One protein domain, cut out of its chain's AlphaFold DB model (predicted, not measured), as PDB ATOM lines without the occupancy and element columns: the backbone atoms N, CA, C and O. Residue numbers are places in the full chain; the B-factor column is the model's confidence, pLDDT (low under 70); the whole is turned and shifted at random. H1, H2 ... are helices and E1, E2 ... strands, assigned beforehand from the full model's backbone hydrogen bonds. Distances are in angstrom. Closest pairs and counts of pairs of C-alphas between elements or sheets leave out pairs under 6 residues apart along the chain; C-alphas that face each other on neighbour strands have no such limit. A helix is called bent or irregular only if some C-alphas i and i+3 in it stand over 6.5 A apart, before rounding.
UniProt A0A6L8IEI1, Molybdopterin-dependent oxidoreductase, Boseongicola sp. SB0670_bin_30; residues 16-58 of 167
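Overview. This is residues 16 to 58 of the 167 residues of the protein "Molybdopterin-dependent oxidoreductase" of Boseongicola sp. SB0670_bin_30 (UniProt A0A6L8IEI1). A small three-stranded sheet, E1 to E3, folds back and forth as a meander, each strand the antiparallel neighbour of the one before. H1 begins on one face of this sheet and runs away from it, and residues 50 to 58, of which 50 to 53 belong to H1, stick out as an arm, while the link from E3 to H1 makes a loop that reaches the other end of the long axis. The printed part has 43 residues, with three named strands and then one named helix, in the sheet order E1, E2, E3; the class is mixed, helices and strands. The whole is only just compact, close to loose, with a radius of gyration of the C-alphas of 10.9 A, and elongated, spanning 34 by 21 by 13 A.

Along the chain. E1, residues 16 to 19, begins at C-alpha 16 (11.612, -32.807, 39.989) and is 10.7 A long. E2, residues 22 to 27, measures 16.6 A, and E3, residues 31 to 34, 10.3 A. H1, residues 44 to 53, is 15.5 A long and ends at C-alpha 53 (8.479, -40.489, 57.137); it is irregular, with C-alphas 46 and 49 7.1 A apart.

Arrangement. E1 and E2 form an antiparallel hairpin at 144 degrees, with N 17 and O 24 2.9 A apart, within hydrogen-bond range. E2 and E3 form another at 143 degrees, with N 25 and O 33 at 2.8 A. H1 is on one face of the sheet, two layers, at a height over the sheet of 7.9 A, but over none of the strands, only just: 2 of its C-alphas fall on E2 and 2 on E3. The closest C-alphas of E3 and H1, those of Leu 32 and Leu 49, are 7.3 A apart. In H1, 3 of 6 O i to N i+4 pairs and 5 of 7 O i to N i+3 pairs are within hydrogen-bond range.

Size, cuts and confidence. The two C-alphas farthest apart, those of Asp 37 and Arg 56, are 34.5 A apart. The printed part has no cut and no long link. Residues 29 to 30 have pLDDT under 70.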
ATOM      1  N   TYR A  16      11.409 -31.453  40.488       91.81
ATOM      2  CA  TYR A  16      11.612 -32.807  39.989       91.81
ATOM      3  C   TYR A  16      12.689 -33.519  40.794       91.81
ATOM      4  O   TYR A  16      13.650 -32.906  41.259       91.81
ATOM      5  N   THR A  17      12.521 -34.825  40.952       90.75
ATOM      6  CA  THR A  17      13.503 -35.712  41.573       90.75
ATOM      7  C   THR A  17      13.534 -37.050  40.843       90.75
ATOM      8  O   THR A  17      12.608 -37.390  40.107       90.75
ATOM      9  N   ALA A  18      14.602 -37.815  41.038       91.94
ATOM     10  CA  ALA A  18      14.762 -39.132  40.443       91.94
ATOM     11  C   ALA A  18      15.369 -40.120  41.442       91.94
ATOM     12  O   ALA A  18      16.133 -39.751  42.334       91.94
ATOM     13  N   ALA A  19      15.037 -41.393  41.259       91.62
ATOM     14  CA  ALA A  19      15.581 -42.518  42.005       91.62
ATOM     15  C   ALA A  19      15.740 -43.737  41.094       91.62
ATOM     16  O   ALA A  19      15.362 -43.712  39.925       91.62
ATOM     17  N   HIS A  20      16.215 -44.843  41.668       92.31
ATOM     18  CA  HIS A  20      16.289 -46.145  40.991       92.31
ATOM     19  C   HIS A  20      14.938 -46.636  40.445       92.31
ATOM     20  O   HIS A  20      14.908 -47.544  39.622       92.31
ATOM     21  N   TRP A  21      13.824 -46.052  40.897       92.69
ATOM     22  CA  TRP A  21      12.466 -46.451  40.518       92.69
ATOM     23  C   TRP A  21      11.748 -45.475  39.578       92.69
ATOM     24  O   TRP A  21      10.580 -45.712  39.283       92.69
ATOM     25  N   GLY A  22      12.411 -44.415  39.106       93.12
ATOM     26  CA  GLY A  22      11.846 -43.490  38.120       93.12
ATOM     27  C   GLY A  22      12.101 -42.016  38.423       93.12
ATOM     28  O   GLY A  22      12.803 -41.665  39.378       93.12
ATOM     29  N   ALA A  23      11.514 -41.161  37.587       93.88
ATOM     30  CA  ALA A  23      11.500 -39.712  37.743       93.88
ATOM     31  C   ALA A  23      10.118 -39.241  38.208       93.88
ATOM     32  O   ALA A  23       9.086 -39.765  37.783       93.88
ATOM     33  N   TYR A  24      10.107 -38.236  39.077       92.00
ATOM     34  CA  TYR A  24       8.901 -37.765  39.738       92.00
ATOM     35  C   TYR A  24       8.851 -36.242  39.785       92.00
ATOM     36  O   TYR A  24       9.859 -35.593  40.075       92.00
ATOM     37  N   ALA A  25       7.665 -35.689  39.558       91.56
ATOM     38  CA  ALA A  25       7.319 -34.334  39.953       91.56
ATOM     39  C   ALA A  25       6.849 -34.338  41.414       91.56
ATOM     40  O   ALA A  25       6.192 -35.281  41.865       91.56
ATOM     41  N   PHE A  26       7.185 -33.290  42.156       87.69
ATOM     42  CA  PHE A  26       6.693 -33.099  43.512       87.69
ATOM     43  C   PHE A  26       6.490 -31.622  43.832       87.69
ATOM     44  O   PHE A  26       7.196 -30.741  43.328       87.69
ATOM     45  N   ASP A  27       5.540 -31.372  44.722       81.19
ATOM     46  CA  ASP A  27       5.400 -30.115  45.439       81.19
ATOM     47  C   ASP A  27       5.174 -30.396  46.933       81.19
ATOM     48  O   ASP A  27       4.920 -31.532  47.343       81.19
ATOM     49  N   ASP A  28       5.304 -29.356  47.756       71.44
ATOM     50  CA  ASP A  28       5.255 -29.465  49.218       71.44
ATOM     51  C   ASP A  28       3.846 -29.856  49.748       71.44
ATOM     52  O   ASP A  28       3.679 -30.072  50.947       71.44
ATOM     53  N   SER A  29       2.831 -29.966  48.878       66.88
ATOM     54  CA  SER A  29       1.421 -30.211  49.218       66.88
ATOM     55  C   SER A  29       0.800 -31.482  48.617       66.88
ATOM     56  O   SER A  29      -0.108 -32.045  49.228       66.88
ATOM     57  N   THR A  30       1.252 -31.943  47.447       64.50
ATOM     58  CA  THR A  30       0.623 -33.034  46.677       64.50
ATOM     59  C   THR A  30       1.371 -34.362  46.779       64.50
ATOM     60  O   THR A  30       0.779 -35.424  46.575       64.50
ATOM     61  N   GLY A  31       2.635 -34.333  47.208       79.12
ATOM     62  CA  GLY A  31       3.461 -35.528  47.330       79.12
ATOM     63  C   GLY A  31       4.205 -35.857  46.034       79.12
ATOM     64  O   GLY A  31       4.560 -34.973  45.261       79.12
ATOM     65  N   LEU A  32       4.530 -37.136  45.837       87.81
ATOM     66  CA  LEU A  32       5.415 -37.609  44.774       87.81
ATOM     67  C   LEU A  32       4.588 -38.233  43.642       87.81
ATOM     68  O   LEU A  32       3.930 -39.255  43.848       87.81
ATOM     69  N   HIS A  33       4.664 -37.659  42.441       89.69
ATOM     70  CA  HIS A  33       3.917 -38.106  41.263       89.69
ATOM     71  C   HIS A  33       4.872 -38.511  40.142       89.69
ATOM     72  O   HIS A  33       5.806 -37.761  39.866       89.69
ATOM     73  N   PRO A  34       4.680 -39.664  39.474       91.81
ATOM     74  CA  PRO A  34       5.452 -39.985  38.278       91.81
ATOM     75  C   PRO A  34       5.351 -38.867  37.238       91.81
ATOM     76  O   PRO A  34       4.307 -38.221  37.127       91.81
ATOM     77  N   ILE A  35       6.423 -38.637  36.480       92.94
ATOM     78  CA  ILE A  35       6.367 -37.704  35.349       92.94
ATOM     79  C   ILE A  35       5.365 -38.196  34.293       92.94
ATOM     80  O   ILE A  35       5.173 -39.398  34.124       92.94
ATOM     81  N   ALA A  36       4.739 -37.263  33.572       90.62
ATOM     82  CA  ALA A  36       3.690 -37.579  32.597       90.62
ATOM     83  C   ALA A  36       4.169 -38.495  31.457       90.62
ATOM     84  O   ALA A  36       3.383 -39.283  30.936       90.62
ATOM     85  N   ASP A  37       5.455 -38.410  31.113       93.44
ATOM     86  CA  ASP A  37       6.055 -39.141  29.997       93.44
ATOM     87  C   ASP A  37       6.524 -40.555  30.376       93.44
ATOM     88  O   ASP A  37       7.027 -41.273  29.515       93.44
ATOM     89  N   ASP A  38       6.397 -40.974  31.642       94.44
ATOM     90  CA  ASP A  38       6.732 -42.340  32.058       94.44
ATOM     91  C   ASP A  38       5.579 -43.297  31.683       94.44
ATOM     92  O   ASP A  38       4.513 -43.247  32.306       94.44
ATOM     93  N   PRO A  39       5.758 -44.191  30.686       95.00
ATOM     94  CA  PRO A  39       4.692 -45.071  30.219       95.00
ATOM     95  C   PRO A  39       4.411 -46.233  31.182       95.00
ATOM     96  O   PRO A  39       3.387 -46.905  31.045       95.00
ATOM     97  N   ALA A  40       5.309 -46.510  32.135       95.31
ATOM     98  CA  ALA A  40       5.181 -47.625  33.068       95.31
ATOM     99  C   ALA A  40       5.748 -47.293  34.465       95.31
ATOM    100  O   ALA A  40       6.697 -47.949  34.914       95.31
ATOM    101  N   PRO A  41       5.137 -46.347  35.210       93.44
ATOM    102  CA  PRO A  41       5.662 -45.924  36.501       93.44
ATOM    103  C   PRO A  41       5.797 -47.066  37.507       93.44
ATOM    104  O   PRO A  41       4.865 -47.850  37.738       93.44
ATOM    105  N   SER A  42       6.948 -47.126  38.179       92.50
ATOM    106  CA  SER A  42       7.220 -48.172  39.166       92.50
ATOM    107  C   SER A  42       6.219 -48.152  40.318       92.50
ATOM    108  O   SER A  42       5.978 -47.133  40.971       92.50
ATOM    109  N   ARG A  43       5.703 -49.340  40.658       90.62
ATOM    110  CA  ARG A  43       4.844 -49.531  41.834       90.62
ATOM    111  C   ARG A  43       5.572 -49.244  43.149       90.62
ATOM    112  O   ARG A  43       4.918 -48.833  44.105       90.62
ATOM    113  N   ILE A  44       6.893 -49.437  43.186       89.44
ATOM    114  CA  ILE A  44       7.729 -49.253  44.384       89.44
ATOM    115  C   ILE A  44       7.807 -47.772  44.768       89.44
ATOM    116  O   ILE A  44       7.749 -47.445  45.951       89.44
ATOM    117  N   GLY A  45       7.853 -46.872  43.779       84.50
ATOM    118  CA  GLY A  45       7.966 -45.428  44.005       84.50
ATOM    119  C   GLY A  45       6.875 -44.844  44.904       84.50
ATOM    120  O   GLY A  45       7.136 -43.923  45.674       84.50
ATOM    121  N   ARG A  46       5.673 -45.438  44.891       81.44
ATOM    122  CA  ARG A  46       4.551 -45.020  45.749       81.44
ATOM    123  C   ARG A  46       4.843 -45.160  47.244       81.44
ATOM    124  O   ARG A  46       4.299 -44.404  48.039       81.44
ATOM    125  N   GLY A  47       5.687 -46.117  47.628       86.38
ATOM    126  CA  GLY A  47       6.048 -46.360  49.026       86.38
ATOM    127  C   GLY A  47       7.126 -45.418  49.560       86.38
ATOM    128  O   GLY A  47       7.412 -45.436  50.758       86.38
ATOM    129  N   TRP A  48       7.738 -44.594  48.705       86.81
ATOM    130  CA  TRP A  48       8.910 -43.812  49.087       86.81
ATOM    131  C   TRP A  48       8.587 -42.764  50.154       86.81
ATOM    132  O   TRP A  48       9.289 -42.693  51.161       86.81
ATOM    133  N   LEU A  49       7.487 -42.019  49.998       83.44
ATOM    134  CA  LEU A  49       7.074 -41.031  50.999       83.44
ATOM    135  C   LEU A  49       6.805 -41.685  52.355       83.44
ATOM    136  O   LEU A  49       7.356 -41.240  53.356       83.44
ATOM    137  N   SER A  50       6.051 -42.790  52.377       86.50
ATOM    138  CA  SER A  50       5.795 -43.526  53.619       86.50
ATOM    139  C   SER A  50       7.068 -44.087  54.249       86.50
ATOM    140  O   SER A  50       7.185 -44.108  55.466       86.50
ATOM    141  N   ALA A  51       8.044 -44.524  53.446       87.12
ATOM    142  CA  ALA A  51       9.319 -45.011  53.963       87.12
ATOM    143  C   ALA A  51      10.171 -43.872  54.546       87.12
ATOM    144  O   ALA A  51      10.808 -44.050  55.581       87.12
ATOM    145  N   ALA A  52      10.166 -42.697  53.910       83.88
ATOM    146  CA  ALA A  52      10.944 -41.538  54.341       83.88
ATOM    147  C   ALA A  52      10.444 -40.932  55.665       83.88
ATOM    148  O   ALA A  52      11.257 -40.407  56.432       83.88
ATOM    149  N   THR A  53       9.136 -41.022  55.931       84.50
ATOM    150  CA  THR A  53       8.479 -40.489  57.137       84.50
ATOM    151  C   THR A  53       8.233 -41.535  58.227       84.50
ATOM    152  O   THR A  53       7.742 -41.195  59.299       84.50
ATOM    153  N   ASN A  54       8.581 -42.806  58.000       89.75
ATOM    154  CA  ASN A  54       8.394 -43.859  58.995       89.75
ATOM    155  C   ASN A  54       9.413 -43.745  60.139       89.75
ATOM    156  O   ASN A  54      10.563 -44.168  60.015       89.75
ATOM    157  N   GLU A  55       8.960 -43.246  61.287       88.44
ATOM    158  CA  GLU A  55       9.789 -43.082  62.486       88.44
ATOM    159  C   GLU A  55      10.291 -44.407  63.076       88.44
ATOM    160  O   GLU A  55      11.375 -44.440  63.650       88.44
ATOM    161  N   ARG A  56       9.568 -45.523  62.888       92.50
ATOM    162  CA  ARG A  56       9.977 -46.834  63.436       92.50
ATOM    163  C   ARG A  56      11.243 -47.378  62.776       92.50
ATOM    164  O   ARG A  56      11.981 -48.122  63.408       92.50
ATOM    165  N   GLY A  57      11.472 -47.040  61.507       90.94
ATOM    166  CA  GLY A  57      12.654 -47.466  60.750       90.94
ATOM    167  C   GLY A  57      13.749 -46.403  60.651       90.94
ATOM    168  O   GLY A  57      14.813 -46.669  60.090       90.94
ATOM    169  N   ARG A  58      13.502 -45.184  61.145       92.75
ATOM    170  CA  ARG A  58      14.408 -44.051  60.960       92.75
ATOM    171  C   ARG A  58      15.460 -44.003  62.066       92.75
ATOM    172  O   ARG A  58      15.138 -43.909  63.244       92.75
TER     173      ARG A  58